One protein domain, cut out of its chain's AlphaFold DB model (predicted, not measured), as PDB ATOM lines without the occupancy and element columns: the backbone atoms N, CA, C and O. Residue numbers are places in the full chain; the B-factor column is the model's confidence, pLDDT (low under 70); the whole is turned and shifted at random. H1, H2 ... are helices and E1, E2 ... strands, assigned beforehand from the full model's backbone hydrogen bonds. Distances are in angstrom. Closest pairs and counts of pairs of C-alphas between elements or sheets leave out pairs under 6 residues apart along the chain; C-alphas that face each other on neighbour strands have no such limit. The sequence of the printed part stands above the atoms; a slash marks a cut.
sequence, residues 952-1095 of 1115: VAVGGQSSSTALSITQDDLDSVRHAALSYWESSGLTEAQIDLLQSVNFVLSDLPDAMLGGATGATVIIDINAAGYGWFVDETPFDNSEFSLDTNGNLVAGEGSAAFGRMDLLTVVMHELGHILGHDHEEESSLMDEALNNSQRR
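AT A GLANCE: This is residues 952 to 1095 of the 1115 residues of the protein "Calx-beta domain protein" of Gimesia alba (UniProt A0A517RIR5). Amid little regular structure, a small mixed sheet, E1 E3 E2, has H3 packed on one face; H1 crosses H3, and H2 folds back from H1 as a helical hairpin. The 144 printed residues, 52 in named elements, run H1 H2 E1 E2 E3 H3, mixed in class, in two layers, H1 and H3 on one face of the sheet. The whole is compact, radius of gyration of the C-alphas 14.2 A, spans 42 by 32 by 28 A.

HOW THE PARTS SIT: E3, residues 1016 to 1020, is parallel to E1, residues 998 to 1002, with N 1017 and O 998 2.8 A apart. It forms an antiparallel hairpin with E2, residues 1010 to 1013, with N 1011 and O 1018 2.9 A apart. H3, residues 1062 to 1073, lies over E3 and E2. H1, residues 967 to 983, touches H3, the closest C-alphas being 977 and 1067 at 5.2 A. Every O i to N i+4 pair is within hydrogen-bond range in H2, residues 988 to 996, and H3, but 10 of 13 in H1.

IN THESE COORDINATES: C-alpha 967 is at (79.891, 144.773, 94.389).

THE WHOLE: The link E3 to H3 is long; 12 printed residues have pLDDT under 70.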
ATOM      1  N   VAL A 952      96.914 135.049  88.639       83.94
ATOM      2  CA  VAL A 952      96.277 133.729  88.502       83.94
ATOM      3  C   VAL A 952      96.336 132.900  89.780       83.94
ATOM      4  O   VAL A 952      97.186 133.073  90.651       83.94
ATOM      5  N   ALA A 953      95.430 131.935  89.894       84.69
ATOM      6  CA  ALA A 953      95.503 130.884  90.894       84.69
ATOM      7  C   ALA A 953      96.622 129.882  90.553       84.69
ATOM      8  O   ALA A 953      96.578 129.251  89.495       84.69
ATOM      9  N   VAL A 954      97.560 129.640  91.480       82.94
ATOM     10  CA  VAL A 954      98.676 128.677  91.294       82.94
ATOM     11  C   VAL A 954      98.187 127.273  90.898       82.94
ATOM     12  O   VAL A 954      98.831 126.570  90.127       82.94
ATOM     13  N   GLY A 955      97.028 126.850  91.408       76.31
ATOM     14  CA  GLY A 955      96.446 125.532  91.131       76.31
ATOM     15  C   GLY A 955      95.634 125.424  89.833       76.31
ATOM     16  O   GLY A 955      95.013 124.383  89.612       76.31
ATOM     17  N   GLY A 956      95.601 126.465  88.996       79.56
ATOM     18  CA  GLY A 956      94.713 126.537  87.833       79.56
ATOM     19  C   GLY A 956      93.257 126.814  88.224       79.56
ATOM     20  O   GLY A 956      92.981 127.256  89.330       79.56
ATOM     21  N   GLN A 957      92.295 126.556  87.333       80.50
ATOM     22  CA  GLN A 957      90.870 126.688  87.665       80.50
ATOM     23  C   GLN A 957      90.416 125.560  88.607       80.50
ATOM     24  O   GLN A 957      90.616 124.375  88.323       80.50
ATOM     25  N   SER A 958      89.732 125.897  89.701       82.38
ATOM     26  CA  SER A 958      89.145 124.897  90.590       82.38
ATOM     27  C   SER A 958      87.938 124.208  89.947       82.38
ATOM     28  O   SER A 958      87.066 124.833  89.345       82.38
ATOM     29  N   SER A 959      87.826 122.896  90.163       75.06
ATOM     30  CA  SER A 959      86.663 122.100  89.739       75.06
ATOM     31  C   SER A 959      85.389 122.359  90.564       75.06
ATOM     32  O   SER A 959      84.320 121.839  90.233       75.06
ATOM     33  N   SER A 960      85.474 123.146  91.643       68.94
ATOM     34  CA  SER A 960      84.334 123.508  92.487       68.94
ATOM     35  C   SER A 960      83.585 124.739  91.971       68.94
ATOM     36  O   SER A 960      84.177 125.761  91.660       68.94
ATOM     37  N   THR A 961      82.250 124.696  91.974       71.12
ATOM     38  CA  THR A 961      81.422 125.905  91.806       71.12
ATOM     39  C   THR A 961      81.327 126.669  93.124       71.12
ATOM     40  O   THR A 961      80.495 126.336  93.974       71.12
ATOM     41  N   ALA A 962      82.170 127.688  93.288       83.88
ATOM     42  CA  ALA A 962      82.047 128.668  94.360       83.88
ATOM     43  C   ALA A 962      80.947 129.707  94.071       83.88
ATOM     44  O   ALA A 962      80.502 129.881  92.936       83.88
ATOM     45  N   LEU A 963      80.467 130.379  95.121       85.81
ATOM     46  CA  LEU A 963      79.482 131.455  94.986       85.81
ATOM     47  C   LEU A 963      80.139 132.725  94.444       85.81
ATOM     48  O   LEU A 963      81.243 133.072  94.857       85.81
ATOM     49  N   SER A 964      79.418 133.437  93.577       91.19
ATOM     50  CA  SER A 964      79.841 134.745  93.088       91.19
ATOM     51  C   SER A 964      79.767 135.811  94.184       91.19
ATOM     52  O   SER A 964      78.771 135.860  94.914       91.19
ATOM     53  N   ILE A 965      80.769 136.686  94.262       93.62
ATOM     54  CA  ILE A 965      80.737 137.879  95.122       93.62
ATOM     55  C   ILE A 965      79.898 139.004  94.507       93.62
ATOM     56  O   ILE A 965      79.575 139.004  93.317       93.62
ATOM     57  N   THR A 966      79.515 139.965  95.343       93.69
ATOM     58  CA  THR A 966      78.762 141.161  94.960       93.69
ATOM     59  C   THR A 966      79.644 142.409  94.972       93.69
ATOM     60  O   THR A 966      80.730 142.418  95.547       93.69
ATOM     61  N   GLN A 967      79.164 143.500  94.367       89.12
ATOM     62  CA  GLN A 967      79.891 144.773  94.389       89.12
ATOM     63  C   GLN A 967      80.087 145.306  95.817       89.12
ATOM     64  O   GLN A 967      81.105 145.934  96.088       89.12
ATOM     65  N   ASP A 968      79.149 145.026  96.728       89.75
ATOM     66  CA  ASP A 968      79.258 145.429  98.134       89.75
ATOM     67  C   ASP A 968      80.423 144.700  98.836       89.75
ATOM     68  O   ASP A 968      81.114 145.308  99.651       89.75
ATOM     69  N   ASP A 969      80.678 143.433  98.480       92.25
ATOM     70  CA  ASP A 969      81.808 142.644  98.997       92.25
ATOM     71  C   ASP A 969      83.157 143.177  98.479       92.25
ATOM     72  O   ASP A 969      84.146 143.233  99.206       92.25
ATOM     73  N   LEU A 970      83.210 143.612  97.218       90.56
ATOM     74  CA  LEU A 970      84.407 144.237  96.650       90.56
ATOM     75  C   LEU A 970      84.666 145.619  97.267       90.56
ATOM     76  O   LEU A 970      85.792 145.958  97.641       90.56
ATOM     77  N   ASP A 971      83.611 146.414  97.425       86.75
ATOM     78  CA  ASP A 971      83.696 147.739  98.029       86.75
ATOM     79  C   ASP A 971      84.126 147.676  99.508       86.75
ATOM     80  O   ASP A 971      84.768 148.622  99.981       86.75
ATOM     81  N   SER A 972      83.827 146.585 100.234       87.69
ATOM     82  CA  SER A 972      84.212 146.428 101.645       87.69
ATOM     83  C   SER A 972      85.721 146.291 101.844       87.69
ATOM     84  O   SER A 972      86.243 146.786 102.843       87.69
ATOM     85  N   VAL A 973      86.436 145.690 100.888       90.31
ATOM     86  CA  VAL A 973      87.901 145.537 100.952       90.31
ATOM     87  C   VAL A 973      88.654 146.629 100.190       90.31
ATOM     88  O   VAL A 973      89.781 146.962 100.560       90.31
ATOM     89  N   ARG A 974      88.031 147.266  99.186       89.12
ATOM     90  CA  ARG A 974      88.651 148.338  98.381       89.12
ATOM     91  C   ARG A 974      89.229 149.458  99.242       89.12
ATOM     92  O   ARG A 974      90.328 149.939  98.985       89.12
ATOM     93  N   HIS A 975      88.487 149.902 100.258       85.56
ATOM     94  CA  HIS A 975      88.948 150.991 101.120       85.56
ATOM     95  C   HIS A 975      90.218 150.621 101.898       85.56
ATOM     96  O   HIS A 975      91.104 151.462 102.067       85.56
ATOM     97  N   ALA A 976      90.325 149.364 102.335       89.06
ATOM     98  CA  ALA A 976      91.512 148.862 103.011       89.06
ATOM     99  C   ALA A 976      92.698 148.760 102.048       89.06
ATOM    100  O   ALA A 976      93.768 149.266 102.372       89.06
ATOM    101  N   ALA A 977      92.489 148.226 100.840       90.69
ATOM    102  CA  ALA A 977      93.520 148.162  99.803       90.69
ATOM    103  C   ALA A 977      94.102 149.547  99.465       90.69
ATOM    104  O   ALA A 977      95.319 149.721  99.437       90.69
ATOM    105  N   LEU A 978      93.237 150.555  99.285       86.81
ATOM    106  CA  LEU A 978      93.663 151.943  99.078       86.81
ATOM    107  C   LEU A 978      94.458 152.474 100.272       86.81
ATOM    108  O   LEU A 978      95.490 153.104 100.081       86.81
ATOM    109  N   SER A 979      94.017 152.188 101.498       86.56
ATOM    110  CA  SER A 979      94.708 152.637 102.712       86.56
ATOM    111  C   SER A 979      96.103 152.013 102.850       86.56
ATOM    112  O   SER A 979      97.038 152.698 103.267       86.56
ATOM    113  N   TYR A 980      96.267 150.739 102.475       87.44
ATOM    114  CA  TYR A 980      97.573 150.076 102.439       87.44
ATOM    115  C   TYR A 980      98.521 150.761 101.447       87.44
ATOM    116  O   TYR A 980      99.640 151.112 101.825       87.44
ATOM    117  N   TRP A 981      98.057 151.050 100.230       83.81
ATOM    118  CA  TRP A 981      98.834 151.780  99.224       83.81
ATOM    119  C   TRP A 981      99.114 153.242  99.613       83.81
ATOM    120  O   TRP A 981     100.231 153.722  99.465       83.81
ATOM    121  N   GLU A 982      98.156 153.964 100.197       82.56
ATOM    122  CA  GLU A 982      98.393 155.321 100.717       82.56
ATOM    123  C   GLU A 982      99.481 155.324 101.809       82.56
ATOM    124  O   GLU A 982     100.277 156.262 101.906       82.56
ATOM    125  N   SER A 983      99.559 154.253 102.608       78.69
ATOM    126  CA  SER A 983     100.556 154.107 103.673       78.69
ATOM    127  C   SER A 983     101.966 153.743 103.187       78.69
ATOM    128  O   SER A 983     102.917 153.913 103.953       78.69
ATOM    129  N   SER A 984     102.133 153.315 101.927       73.06
ATOM    130  CA  SER A 984     103.438 152.952 101.348       73.06
ATOM    131  C   SER A 984     104.229 154.143 100.785       73.06
ATOM    132  O   SER A 984     105.362 153.976 100.341       73.06
ATOM    133  N   GLY A 985     103.688 155.368 100.863       74.00
ATOM    134  CA  GLY A 985     104.416 156.602 100.529       74.00
ATOM    135  C   GLY A 985     104.162 157.167  99.126       74.00
ATOM    136  O   GLY A 985     105.019 157.870  98.588       74.00
ATOM    137  N   LEU A 986     102.993 156.891  98.541       77.31
ATOM    138  CA  LEU A 986     102.590 157.388  97.221       77.31
ATOM    139  C   LEU A 986     102.481 158.923  97.138       77.31
ATOM    140  O   LEU A 986     102.213 159.623  98.117       77.31
ATOM    141  N   THR A 987     102.666 159.460  95.929       77.38
ATOM    142  CA  THR A 987     102.457 160.887  95.630       77.38
ATOM    143  C   THR A 987     100.968 161.245  95.546       77.38
ATOM    144  O   THR A 987     100.131 160.397  95.262       77.38
ATOM    145  N   GLU A 988     100.625 162.527  95.716       77.44
ATOM    146  CA  GLU A 988      99.233 163.020  95.641       77.44
ATOM    147  C   GLU A 988      98.560 162.678  94.294       77.44
ATOM    148  O   GLU A 988      97.398 162.295  94.267       77.44
ATOM    149  N   ALA A 989      99.318 162.693  93.188       70.06
ATOM    150  CA  ALA A 989      98.821 162.291  91.869       70.06
ATOM    151  C   ALA A 989      98.553 160.779  91.754       70.06
ATOM    152  O   ALA A 989      97.602 160.375  91.091       70.06
ATOM    153  N   GLN A 990      99.373 159.945  92.399       75.81
ATOM    154  CA  GLN A 990      99.159 158.495  92.448       75.81
ATOM    155  C   GLN A 990      97.960 158.142  93.334       75.81
ATOM    156  O   GLN A 990      97.184 157.259  92.990       75.81
ATOM    157  N   ILE A 991      97.761 158.866  94.436       76.69
ATOM    158  CA  ILE A 991      96.583 158.703  95.297       76.69
ATOM    159  C   ILE A 991      95.309 159.085  94.533       76.69
ATOM    160  O   ILE A 991      94.358 158.305  94.511       76.69
ATOM    161  N   ASP A 992      95.303 160.237  93.852       80.38
ATOM    162  CA  ASP A 992      94.175 160.663  93.013       80.38
ATOM    163  C   ASP A 992      93.877 159.640  91.900       80.38
ATOM    164  O   ASP A 992      92.710 159.356  91.617       80.38
ATOM    165  N   LEU A 993      94.919 159.043  91.303       78.44
ATOM    166  CA  LEU A 993      94.784 157.978  90.307       78.44
ATOM    167  C   LEU A 993      94.084 156.749  90.898       78.44
ATOM    168  O   LEU A 993      93.063 156.328  90.356       78.44
ATOM    169  N   LEU A 994      94.561 156.216  92.027       82.38
ATOM    170  CA  LEU A 994      93.954 155.034  92.651       82.38
ATOM    171  C   LEU A 994      92.522 155.281  93.131       82.38
ATOM    172  O   LEU A 994      91.671 154.401  93.023       82.38
ATOM    173  N   GLN A 995      92.218 156.489  93.607       83.69
ATOM    174  CA  GLN A 995      90.856 156.873  93.987       83.69
ATOM    175  C   GLN A 995      89.908 156.989  92.784       83.69
ATOM    176  O   GLN A 995      88.690 156.894  92.954       83.69
ATOM    177  N   SER A 996      90.448 157.191  91.579       80.44
ATOM    178  CA  SER A 996      89.678 157.256  90.334       80.44
ATOM    179  C   SER A 996      89.421 155.889  89.686       80.44
ATOM    180  O   SER A 996      88.629 155.820  88.745       80.44
ATOM    181  N   VAL A 997      90.048 154.817  90.194       83.19
ATOM    182  CA  VAL A 997      89.937 153.470  89.624       83.19
ATOM    183  C   VAL A 997      88.504 152.958  89.699       83.19
ATOM    184  O   VAL A 997      87.873 152.917  90.760       83.19
ATOM    185  N   ASN A 998      87.995 152.524  88.553       83.25
ATOM    186  CA  ASN A 998      86.707 151.866  88.445       83.25
ATOM    187  C   ASN A 998      86.866 150.360  88.680       83.25
ATOM    188  O   ASN A 998      87.667 149.712  88.019       83.25
ATOM    189  N   PHE A 999      86.080 149.785  89.585       86.31
ATOM    190  CA  PHE A 999      86.118 148.351  89.869       86.31
ATOM    191  C   PHE A 999      84.928 147.646  89.227       86.31
ATOM    192  O   PHE A 999      83.787 148.079  89.395       86.31
ATOM    193  N   VAL A1000      85.191 146.552  88.515       84.38
ATOM    194  CA  VAL A1000      84.174 145.774  87.804       84.38
ATOM    195  C   VAL A1000      84.283 144.305  88.187       84.38
ATOM    196  O   VAL A1000      85.366 143.735  88.210       84.38
ATOM    197  N   LEU A1001      83.140 143.679  88.450       86.94
ATOM    198  CA  LEU A1001      83.036 142.235  88.629       86.94
ATOM    199  C   LEU A1001      82.687 141.568  87.295       86.94
ATOM    200  O   LEU A1001      81.692 141.934  86.662       86.94
ATOM    201  N   SER A1002      83.486 140.588  86.876       82.00
ATOM    202  CA  SER A1002      83.262 139.790  85.663       82.00
ATOM    203  C   SER A1002      83.642 138.334  85.918       82.00
ATOM    204  O   SER A1002      84.468 138.076  86.775       82.00
ATOM    205  N   ASP A1003      83.026 137.381  85.220       81.94
ATOM    206  CA  ASP A1003      83.472 135.979  85.249       81.94
ATOM    207  C   ASP A1003      84.679 135.883  84.318       81.94
ATOM    208  O   ASP A1003      84.526 136.006  83.097       81.94
ATOM    209  N   LEU A1004      85.873 135.820  84.897       76.69
ATOM    210  CA  LEU A1004      87.125 135.757  84.159       76.69
ATOM    211  C   LEU A1004      87.420 134.300  83.762       76.69
ATOM    212  O   LEU A1004      87.043 133.369  84.475       76.69
ATOM    213  N   PRO A1005      88.038 134.070  82.591       67.50
ATOM    214  CA  PRO A1005      88.338 132.720  82.132       67.50
ATOM    215  C   PRO A1005      89.456 132.059  82.955       67.50
ATOM    216  O   PRO A1005      90.287 132.719  83.578       67.50
ATOM    217  N   ASP A1006      89.496 130.728  82.887       78.69
ATOM    218  CA  ASP A1006      90.561 129.880  83.425       78.69
ATOM    219  C   ASP A1006      90.873 130.139  84.913       78.69
ATOM    220  O   ASP A1006      90.001 129.991  85.771       78.69
ATOM    221  N   ALA A1007      92.132 130.448  85.229       82.50
ATOM    222  CA  ALA A1007      92.650 130.620  86.584       82.50
ATOM    223  C   ALA A1007      92.714 132.091  87.031       82.50
ATOM    224  O   ALA A1007      93.277 132.374  88.087       82.50
ATOM    225  N   MET A1008      92.196 133.023  86.228       84.12
ATOM    226  CA  MET A1008      92.335 134.460  86.469       84.12
ATOM    227  C   MET A1008      91.564 134.899  87.716       84.12
ATOM    228  O   MET A1008      90.382 134.599  87.871       84.12
ATOM    229  N   LEU A1009      92.232 135.652  88.588       88.88
ATOM    230  CA  LEU A1009      91.655 136.216  89.809       88.88
ATOM    231  C   LEU A1009      91.340 137.708  89.654       88.88
ATOM    232  O   LEU A1009      90.320 138.182  90.162       88.88
ATOM    233  N   GLY A1010      92.187 138.440  88.935       86.25
ATOM    234  CA  GLY A1010      92.044 139.869  88.686       86.25
ATOM    235  C   GLY A1010      92.803 140.308  87.438       86.25
ATOM    236  O   GLY A1010      93.559 139.535  86.855       86.25
ATOM    237  N   GLY A1011      92.535 141.529  86.986       79.19
ATOM    238  CA  GLY A1011      93.308 142.180  85.935       79.19
ATOM    239  C   GLY A1011      93.070 143.689  85.904       79.19
ATOM    240  O   GLY A1011      91.949 144.160  86.127       79.19
ATOM    241  N   ALA A1012      94.103 144.456  85.567       72.19
ATOM    242  CA  ALA A1012      94.027 145.898  85.353       72.19
ATOM    243  C   ALA A1012      93.943 146.256  83.853       72.19
ATOM    244  O   ALA A1012      94.589 145.662  82.993       72.19
ATOM    245  N   THR A1013      93.110 147.239  83.507       60.28
ATOM    246  CA  THR A1013      92.902 147.751  82.141       60.28
ATOM    247  C   THR A1013      92.671 149.259  82.206       60.28
ATOM    248  O   THR A1013      91.604 149.723  82.615       60.28
ATOM    249  N   GLY A1014      93.682 150.050  81.841       62.25
ATOM    250  CA  GLY A1014      93.635 151.511  81.971       62.25
ATOM    251  C   GLY A1014      93.403 151.945  83.424       62.25
ATOM    252  O   GLY A1014      94.199 151.621  84.292       62.25
ATOM    253  N   ALA A1015      92.303 152.657  83.696       65.62
ATOM    254  CA  ALA A1015      91.865 153.019  85.054       65.62
ATOM    255  C   ALA A1015      90.760 152.090  85.601       65.62
ATOM    256  O   ALA A1015      90.004 152.476  86.494       65.62
ATOM    257  N   THR A1016      90.608 150.887  85.041       73.62
ATOM    258  CA  THR A1016      89.622 149.894  85.477       73.62
ATOM    259  C   THR A1016      90.323 148.654  86.013       73.62
ATOM    260  O   THR A1016      91.193 148.105  85.350       73.62
ATOM    261  N   VAL A1017      89.910 148.186  87.187       84.00
ATOM    262  CA  VAL A1017      90.303 146.882  87.728       84.00
ATOM    263  C   VAL A1017      89.117 145.936  87.605       84.00
ATOM    264  O   VAL A1017      88.007 146.246  88.051       84.00
ATOM    265  N   ILE A1018      89.350 144.786  86.986       83.38
ATOM    266  CA  ILE A1018      88.366 143.725  86.821       83.38
ATOM    267  C   ILE A1018      88.725 142.606  87.790       83.38
ATOM    268  O   ILE A1018      89.859 142.142  87.808       83.38
ATOM    269  N   ILE A1019      87.760 142.175  88.593       91.50
ATOM    270  CA  ILE A1019      87.926 141.089  89.558       91.50
ATOM    271  C   ILE A1019      87.021 139.934  89.158       91.50
ATOM    272  O   ILE A1019      85.852 140.150  88.807       91.50
ATOM    273  N   ASP A1020      87.560 138.716  89.228       92.69
ATOM    274  CA  ASP A1020      86.782 137.522  88.946       92.69
ATOM    275  C   ASP A1020      85.634 137.356  89.950       92.69
ATOM    276  O   ASP A1020      85.798 137.540  91.155       92.69
ATOM    277  N   ILE A1021      84.444 136.977  89.489       92.31
ATOM    278  CA  ILE A1021      83.290 136.865  90.381       92.31
ATOM    279  C   ILE A1021      83.387 135.673  91.332       92.31
ATOM    280  O   ILE A1021      82.781 135.734  92.399       92.31
ATOM    281  N   ASN A1022      84.089 134.590  90.978       90.81
ATOM    282  CA  ASN A1022      84.072 133.333  91.739       90.81
ATOM    283  C   ASN A1022      85.463 132.828  92.184       90.81
ATOM    284  O   ASN A1022      85.552 131.741  92.763       90.81
ATOM    285  N   ALA A1023      86.504 133.638  91.990       93.12
ATOM    286  CA  ALA A1023      87.904 133.340  92.276       93.12
ATOM    287  C   ALA A1023      88.405 132.073  91.566       93.12
ATOM    288  O   ALA A1023      88.921 131.163  92.220       93.12
ATOM    289  N   ALA A1024      88.169 131.965  90.258       88.56
ATOM    290  CA  ALA A1024      88.477 130.788  89.449       88.56
ATOM    291  C   ALA A1024      87.919 129.481  90.054       88.56
ATOM    292  O   ALA A1024      88.538 128.419  90.001       88.56
ATOM    293  N   GLY A1025      86.754 129.559  90.699       88.81
ATOM    294  CA  GLY A1025      86.077 128.448  91.368       88.81
ATOM    295  C   GLY A1025      86.537 128.143  92.801       88.81
ATOM    296  O   GLY A1025      85.899 127.320  93.464       88.81
ATOM    297  N   TYR A1026      87.588 128.783  93.325       91.69
ATOM    298  CA  TYR A1026      88.025 128.608  94.725       91.69
ATOM    299  C   TYR A1026      87.133 129.346  95.728       91.69
ATOM    300  O   TYR A1026      87.056 128.971  96.900       91.69
ATOM    301  N   GLY A1027      86.429 130.380  95.269       94.19
ATOM    302  CA  GLY A1027      85.660 131.283  96.109       94.19
ATOM    303  C   GLY A1027      86.528 132.286  96.864       94.19
ATOM    304  O   GLY A1027      87.659 132.012  97.265       94.19
ATOM    305  N   TRP A1028      85.952 133.463  97.093       95.62
ATOM    306  CA  TRP A1028      86.624 134.556  97.780       95.62
ATOM    307  C   TRP A1028      86.535 134.433  99.302       95.62
ATOM    308  O   TRP A1028      85.481 134.132  99.883       95.62
ATOM    309  N   PHE A1029      87.648 134.717  99.967       95.88
ATOM    310  CA  PHE A1029      87.672 135.202 101.333       95.88
ATOM    311  C   PHE A1029      87.520 136.724 101.296       95.88
ATOM    312  O   PHE A1029      88.417 137.453 100.872       95.88
ATOM    313  N   VAL A1030      86.336 137.181 101.699       94.88
ATOM    314  CA  VAL A1030      86.017 138.595 101.894       94.88
ATOM    315  C   VAL A1030      86.214 138.876 103.373       94.88
ATOM    316  O   VAL A1030      85.463 138.365 104.205       94.88
ATOM    317  N   ASP A1031      87.262 139.620 103.694       91.75
ATOM    318  CA  ASP A1031      87.615 139.925 105.073       91.75
ATOM    319  C   ASP A1031      86.766 141.092 105.596       91.75
ATOM    320  O   ASP A1031      86.800 142.197 105.050       91.75
ATOM    321  N   GLU A1032      85.987 140.844 106.652       88.94
ATOM    322  CA  GLU A1032      85.197 141.881 107.327       88.94
ATOM    323  C   GLU A1032      86.081 142.812 108.179       88.94
ATOM    324  O   GLU A1032      85.674 143.930 108.510       88.94
ATOM    325  N   THR A1033      87.294 142.369 108.513       89.94
ATOM    326  CA  THR A1033      88.289 143.071 109.327       89.94
ATOM    327  C   THR A1033      89.639 143.137 108.604       89.94
ATOM    328  O   THR A1033      90.637 142.691 109.149       89.94
ATOM    329  N   PRO A1034      89.736 143.772 107.420       88.75
ATOM    330  CA  PRO A1034      90.898 143.677 106.521       88.75
ATOM    331  C   PRO A1034      92.217 144.267 107.054       88.75
ATOM    332  O   PRO A1034      93.250 144.135 106.406       88.75
ATOM    333  N   PHE A1035      92.192 144.948 108.204       86.12
ATOM    334  CA  PHE A1035      93.392 145.426 108.905       86.12
ATOM    335  C   PHE A1035      93.844 144.486 110.036       86.12
ATOM    336  O   PHE A1035      94.949 144.644 110.553       86.12
ATOM    337  N   ASP A1036      92.999 143.527 110.414       85.81
ATOM    338  CA  ASP A1036      93.325 142.404 111.286       85.81
ATOM    339  C   ASP A1036      93.753 141.219 110.404       85.81
ATOM    340  O   ASP A1036      93.215 140.997 109.324       85.81
ATOM    341  N   ASN A1037      94.776 140.484 110.832       88.25
ATOM    342  CA  ASN A1037      95.294 139.317 110.110       88.25
ATOM    343  C   ASN A1037      95.178 138.038 110.951       88.25
ATOM    344  O   ASN A1037      95.903 137.072 110.708       88.25
ATOM    345  N   SER A1038      94.308 138.031 111.966       87.38
ATOM    346  CA  SER A1038      94.131 136.923 112.915       87.38
ATOM    347  C   SER A1038      93.760 135.579 112.268       87.38
ATOM    348  O   SER A1038      93.991 134.515 112.846       87.38
ATOM    349  N   GLU A1039      93.213 135.619 111.057       90.50
ATOM    350  CA  GLU A1039      92.822 134.488 110.223       90.50
ATOM    351  C   GLU A1039      94.019 133.764 109.596       90.50
ATOM    352  O   GLU A1039      93.866 132.646 109.086       90.50
ATOM    353  N   PHE A1040      95.200 134.380 109.639       91.88
ATOM    354  CA  PHE A1040      96.420 133.901 109.009       91.88
ATOM    355  C   PHE A1040      97.530 133.686 110.040       91.88
ATOM    356  O   PHE A1040      97.570 134.273 111.120       91.88
ATOM    357  N   SER A1041      98.470 132.820 109.685       88.38
ATOM    358  CA  SER A1041      99.682 132.549 110.453       88.38
ATOM    359  C   SER A1041     100.897 132.616 109.542       88.38
ATOM    360  O   SER A1041     100.781 132.345 108.353       88.38
ATOM    361  N   LEU A1042     102.055 132.982 110.092       84.88
ATOM    362  CA  LEU A1042     103.293 133.000 109.318       84.88
ATOM    363  C   LEU A1042     103.779 131.571 109.069       84.88
ATOM    364  O   LEU A1042     103.950 130.801 110.019       84.88
ATOM    365  N   ASP A1043     104.017 131.235 107.805       80.94
ATOM    366  CA  ASP A1043     104.708 130.007 107.424       80.94
ATOM    367  C   ASP A1043     106.230 130.113 107.665       80.94
ATOM    368  O   ASP A1043     106.747 131.095 108.209       80.94
ATOM    369  N   THR A1044     106.981 129.079 107.280       75.56
ATOM    370  CA  THR A1044     108.444 129.037 107.450       75.56
ATOM    371  C   THR A1044     109.200 130.084 106.634       75.56
ATOM    372  O   THR A1044     110.354 130.365 106.954       75.56
ATOM    373  N   ASN A1045     108.559 130.653 105.615       70.25
ATOM    374  CA  ASN A1045     109.117 131.660 104.721       70.25
ATOM    375  C   ASN A1045     108.645 133.076 105.099       70.25
ATOM    376  O   ASN A1045     109.094 134.044 104.499       70.25
ATOM    377  N   GLY A1046     107.800 133.209 106.130       74.56
ATOM    378  CA  GLY A1046     107.259 134.488 106.583       74.56
ATOM    379  C   GLY A1046     106.008 134.942 105.827       74.56
ATOM    380  O   GLY A1046     105.607 136.092 105.984       74.56
ATOM    381  N   ASN A1047     105.364 134.064 105.055       81.19
ATOM    382  CA  ASN A1047     104.124 134.384 104.349       81.19
ATOM    383  C   ASN A1047     102.907 134.197 105.257       81.19
ATOM    384  O   ASN A1047     102.867 133.270 106.065       81.19
ATOM    385  N   LEU A1048     101.876 135.030 105.089       88.94
ATOM    386  CA  LEU A1048     100.598 134.869 105.785       88.94
ATOM    387  C   LEU A1048      99.763 133.768 105.116       88.94
ATOM    388  O   LEU A1048      99.247 133.946 104.013       88.94
ATOM    389  N   VAL A1049      99.610 132.637 105.807       92.31
ATOM    390  CA  VAL A1049      98.873 131.455 105.341       92.31
ATOM    391  C   VAL A1049      97.829 131.030 106.378       92.31
ATOM    392  O   VAL A1049      98.110 130.913 107.575       92.31
ATOM    393  N   ALA A1050      96.602 130.801 105.922       93.88
ATOM    394  CA  ALA A1050      95.488 130.323 106.729       93.88
ATOM    395  C   ALA A1050      95.531 128.790 106.878       93.88
ATOM    396  O   ALA A1050      95.776 128.073 105.913       93.88
ATOM    397  N   GLY A1051      95.278 128.279 108.089       90.31
ATOM    398  CA  GLY A1051      95.211 126.835 108.383       90.31
ATOM    399  C   GLY A1051      93.778 126.293 108.471       90.31
ATOM    400  O   GLY A1051      92.835 127.071 108.525       90.31
ATOM    401  N   GLU A1052      93.613 124.967 108.582       87.31
ATOM    402  CA  GLU A1052      92.349 124.190 108.449       87.31
ATOM    403  C   GLU A1052      91.165 124.600 109.372       87.31
ATOM    404  O   GLU A1052      90.053 124.099 109.233       87.31
ATOM    405  N   GLY A1053      91.357 125.542 110.303       84.56
ATOM    406  CA  GLY A1053      90.299 126.124 111.146       84.56
ATOM    407  C   GLY A1053      89.937 127.583 110.837       84.56
ATOM    408  O   GLY A1053      89.025 128.124 111.463       84.56
ATOM    409  N   SER A1054      90.653 128.229 109.918       92.62
ATOM    410  CA  SER A1054      90.433 129.618 109.520       92.62
ATOM    411  C   SER A1054      89.347 129.717 108.454       92.62
ATOM    412  O   SER A1054      89.230 128.859 107.581       92.62
ATOM    413  N   ALA A1055      88.579 130.807 108.480       90.56
ATOM    414  CA  ALA A1055      87.616 131.093 107.426       90.56
ATOM    415  C   ALA A1055      88.302 131.272 106.059       90.56
ATOM    416  O   ALA A1055      87.682 130.978 105.039       90.56
ATOM    417  N   ALA A1056      89.557 131.720 106.016       92.88
ATOM    418  CA  ALA A1056      90.303 131.917 104.776       92.88
ATOM    419  C   ALA A1056      90.863 130.610 104.174       92.88
ATOM    420  O   ALA A1056      91.293 130.604 103.023       92.88
ATOM    421  N   PHE A1057      90.835 129.490 104.910       94.19
ATOM    422  CA  PHE A1057      91.388 128.219 104.441       94.19
ATOM    423  C   PHE A1057      90.690 127.713 103.172       94.19
ATOM    424  O   PHE A1057      89.464 127.593 103.121       94.19
ATOM    425  N   GLY A1058      91.488 127.410 102.150       90.56
ATOM    426  CA  GLY A1058      91.053 126.911 100.847       90.56
ATOM    427  C   GLY A1058      90.472 127.964  99.895       90.56
ATOM    428  O   GLY A1058      90.123 127.599  98.774       90.56
ATOM    429  N   ARG A1059      90.378 129.239 100.301       94.50
ATOM    430  CA  ARG A1059      89.792 130.349  99.518       94.50
ATOM    431  C   ARG A1059      90.855 131.343  99.044       94.50
ATOM    432  O   ARG A1059      91.940 131.386  99.615       94.50
ATOM    433  N   MET A1060      90.544 132.155  98.035       96.19
ATOM    434  CA  MET A1060      91.428 133.242  97.579       96.19
ATOM    435  C   MET A1060      91.171 134.523  98.371       96.19
ATOM    436  O   MET A1060      90.015 134.883  98.585       96.19
ATOM    437  N   ASP A1061      92.217 135.222  98.807       96.31
ATOM    438  CA  ASP A1061      92.083 136.468  99.570       96.31
ATOM    439  C   ASP A1061      91.782 137.657  98.646       96.31
ATOM    440  O   ASP A1061      92.632 138.083  97.863       96.31
ATOM    441  N   LEU A1062      90.571 138.214  98.746       96.00
ATOM    442  CA  LEU A1062      90.124 139.295  97.859       96.00
ATOM    443  C   LEU A1062      90.936 140.582  98.052       96.00
ATOM    444  O   LEU A1062      91.193 141.304  97.091       96.00
ATOM    445  N   LEU A1063      91.357 140.865  99.288       94.62
ATOM    446  CA  LEU A1063      92.159 142.044  99.608       94.62
ATOM    447  C   LEU A1063      93.501 142.019  98.864       94.62
ATOM    448  O   LEU A1063      93.866 143.019  98.246       94.62
ATOM    449  N   THR A1064      94.197 140.877  98.888       94.44
ATOM    450  CA  THR A1064      95.469 140.669  98.181       94.44
ATOM    451  C   THR A1064      95.340 140.962  96.691       94.44
ATOM    452  O   THR A1064      96.101 141.769  96.167       94.44
ATOM    453  N   VAL A1065      94.342 140.369  96.026       94.12
ATOM    454  CA  VAL A1065      94.142 140.554  94.580       94.12
ATOM    455  C   VAL A1065      93.843 142.015  94.257       94.12
ATOM    456  O   VAL A1065      94.475 142.595  93.385       94.12
ATOM    457  N   VAL A1066      92.956 142.670  95.011       93.50
ATOM    458  CA  VAL A1066      92.660 144.097  94.796       93.50
ATOM    459  C   VAL A1066      93.907 144.971  94.959       93.50
ATOM    460  O   VAL A1066      94.089 145.919  94.197       93.50
ATOM    461  N   MET A1067      94.771 144.684  95.936       91.88
ATOM    462  CA  MET A1067      96.022 145.427  96.104       91.88
ATOM    463  C   MET A1067      97.009 145.167  94.968       91.88
ATOM    464  O   MET A1067      97.613 146.128  94.501       91.88
ATOM    465  N   HIS A1068      97.144 143.919  94.523       90.25
ATOM    466  CA  HIS A1068      97.989 143.542  93.394       90.25
ATOM    467  C   HIS A1068      97.585 144.303  92.122       90.25
ATOM    468  O   HIS A1068      98.399 145.015  91.538       90.25
ATOM    469  N   GLU A1069      96.296 144.283  91.766       88.81
ATOM    470  CA  GLU A1069      95.811 144.975  90.565       88.81
ATOM    471  C   GLU A1069      95.981 146.498  90.646       88.81
ATOM    472  O   GLU A1069      96.278 147.160  89.651       88.81
ATOM    473  N   LEU A1070      95.839 147.085  91.839       86.75
ATOM    474  CA  LEU A1070      96.161 148.498  92.055       86.75
ATOM    475  C   LEU A1070      97.664 148.787  91.886       86.75
ATOM    476  O   LEU A1070      98.015 149.889  91.465       86.75
ATOM    477  N   GLY A1071      98.539 147.818  92.160       83.38
ATOM    478  CA  GLY A1071      99.969 147.902  91.863       83.38
ATOM    479  C   GLY A1071     100.238 148.069  90.367       83.38
ATOM    480  O   GLY A1071     101.001 148.957  89.982       83.38
ATOM    481  N   HIS A1072      99.528 147.329  89.512       74.38
ATOM    482  CA  HIS A1072      99.608 147.516  88.061       74.38
ATOM    483  C   HIS A1072      99.128 148.900  87.607       74.38
ATOM    484  O   HIS A1072      99.746 149.507  86.734       74.38
ATOM    485  N   ILE A1073      98.091 149.468  88.239       78.25
ATOM    486  CA  ILE A1073      97.655 150.853  87.966       78.25
ATOM    487  C   ILE A1073      98.759 151.875  88.295       78.25
ATOM    488  O   ILE A1073      98.864 152.916  87.646       78.25
ATOM    489  N   LEU A1074      99.597 151.586  89.292       72.31
ATOM    490  CA  LEU A1074     100.756 152.409  89.649       72.31
ATOM    491  C   LEU A1074     101.979 152.176  88.749       72.31
ATOM    492  O   LEU A1074     102.957 152.915  88.883       72.31
ATOM    493  N   GLY A1075     101.923 151.196  87.842       66.44
ATOM    494  CA  GLY A1075     103.019 150.820  86.953       66.44
ATOM    495  C   GLY A1075     104.038 149.862  87.574       66.44
ATOM    496  O   GLY A1075     105.189 149.873  87.149       66.44
ATOM    497  N   HIS A1076     103.651 149.084  88.592       68.56
ATOM    498  CA  HIS A1076     104.458 147.955  89.057       68.56
ATOM    499  C   HIS A1076     104.240 146.743  88.141       68.56
ATOM    500  O   HIS A1076     103.096 146.352  87.894       68.56
ATOM    501  N   ASP A1077     105.339 146.166  87.661       65.75
ATOM    502  CA  ASP A1077     105.354 144.885  86.948       65.75
ATOM    503  C   ASP A1077     105.385 143.721  87.951       65.75
ATOM    504  O   ASP A1077     105.499 143.945  89.161       65.75
ATOM    505  N   HIS A1078     105.280 142.480  87.467       72.69
ATOM    506  CA  HIS A1078     105.441 141.324  88.343       72.69
ATOM    507  C   HIS A1078     106.860 141.230  88.924       72.69
ATOM    508  O   HIS A1078     107.846 141.454  88.221       72.69
ATOM    509  N   GLU A1079     106.963 140.897  90.211       64.75
ATOM    510  CA  GLU A1079     108.232 140.813  90.954       64.75
ATOM    511  C   GLU A1079     108.457 139.405  91.549       64.75
ATOM    512  O   GLU A1079     107.703 138.478  91.266       64.75
ATOM    513  N   GLU A1080     109.531 139.225  92.336       62.25
ATOM    514  CA  GLU A1080     109.991 137.933  92.882       62.25
ATOM    515  C   GLU A1080     108.875 137.069  93.508       62.25
ATOM    516  O   GLU A1080     107.917 137.588  94.095       62.25
ATOM    517  N   GLU A1081     109.055 135.739  93.448       61.75
ATOM    518  CA  GLU A1081     108.148 134.749  94.041       61.75
ATOM    519  C   GLU A1081     107.780 135.108  95.491       61.75
ATOM    520  O   GLU A1081     108.645 135.342  96.337       61.75
ATOM    521  N   SER A1082     106.488 135.037  95.815       64.19
ATOM    522  CA  SER A1082     105.893 135.354  97.127       64.19
ATOM    523  C   SER A1082     105.720 136.838  97.479       64.19
ATOM    524  O   SER A1082     105.194 137.128  98.557       64.19
ATOM    525  N   SER A1083     106.058 137.775  96.588       81.12
ATOM    526  CA  SER A1083     105.766 139.205  96.773       81.12
ATOM    527  C   SER A1083     104.291 139.554  96.499       81.12
ATOM    528  O   SER A1083     103.537 138.769  95.917       81.12
ATOM    529  N   LEU A1084     103.839 140.753  96.907       85.56
ATOM    530  CA  LEU A1084     102.499 141.242  96.538       85.56
ATOM    531  C   LEU A1084     102.304 141.261  95.015       85.56
ATOM    532  O   LEU A1084     101.202 140.972  94.564       85.56
ATOM    533  N   MET A1085     103.356 141.578  94.258       84.81
ATOM    534  CA  MET A1085     103.331 141.690  92.799       84.81
ATOM    535  C   MET A1085     103.733 140.389  92.085       84.81
ATOM    536  O   MET A1085     104.005 140.417  90.900       84.81
ATOM    537  N   ASP A1086     103.793 139.243  92.755       81.88
ATOM    538  CA  ASP A1086     104.070 137.956  92.096       81.88
ATOM    539  C   ASP A1086     102.885 137.508  91.212       81.88
ATOM    540  O   ASP A1086     101.731 137.816  91.512       81.88
ATOM    541  N   GLU A1087     103.179 136.788  90.128       79.88
ATOM    542  CA  GLU A1087     102.267 136.464  89.021       79.88
ATOM    543  C   GLU A1087     101.137 135.495  89.389       79.88
ATOM    544  O   GLU A1087     100.112 135.416  88.703       79.88
ATOM    545  N   ALA A1088     101.307 134.752  90.483       85.94
ATOM    546  CA  ALA A1088     100.331 133.783  90.948       85.94
ATOM    547  C   ALA A1088     100.109 133.848  92.465       85.94
ATOM    548  O   ALA A1088     101.013 134.142  93.250       85.94
ATOM    549  N   LEU A1089      98.886 133.521  92.893       90.75
ATOM    550  CA  LEU A1089      98.474 133.473  94.295       90.75
ATOM    551  C   LEU A1089      98.007 132.064  94.683       90.75
ATOM    552  O   LEU A1089      97.178 131.447  94.007       90.75
ATOM    553  N   ASN A1090      98.523 131.549  95.802       91.31
ATOM    554  CA  ASN A1090      98.018 130.308  96.385       91.31
ATOM    555  C   ASN A1090      96.694 130.554  97.117       91.31
ATOM    556  O   ASN A1090      96.488 131.598  97.738       91.31
ATOM    557  N   ASN A1091      95.820 129.546  97.142       91.69
ATOM    558  CA  ASN A1091      94.675 129.598  98.044       91.69
ATOM    559  C   ASN A1091      95.143 129.604  99.512       91.69
ATOM    560  O   ASN A1091      96.213 129.105  99.859       91.69
ATOM    561  N   SER A1092      94.326 130.157 100.403       94.62
ATOM    562  CA  SER A1092      94.651 130.357 101.824       94.62
ATOM    563  C   SER A1092      95.769 131.370 102.097       94.62
ATOM    564  O   SER A1092      96.164 131.510 103.253       94.62
ATOM    565  N   GLN A1093      96.290 132.070 101.088       93.56
ATOM    566  CA  GLN A1093      97.397 133.014 101.240       93.56
ATOM    567  C   GLN A1093      96.903 134.466 101.215       93.56
ATOM    568  O   GLN A1093      96.033 134.816 100.420       93.56
ATOM    569  N   ARG A1094      97.501 135.315 102.060       93.06
ATOM    570  CA  ARG A1094      97.399 136.780 101.989       93.06
ATOM    571  C   ARG A1094      98.778 137.381 101.739       93.06
ATOM    572  O   ARG A1094      99.755 136.958 102.354       93.06
ATOM    573  N   ARG A1095      98.852 138.399 100.882       90.06
ATOM    574  CA  ARG A1095     100.065 139.193 100.649       90.06
ATOM    575  C   ARG A1095      99.763 140.674 100.847       90.06
ATOM    576  O   ARG A1095      98.677 141.142 100.521       90.06
TER     577      ARG A1095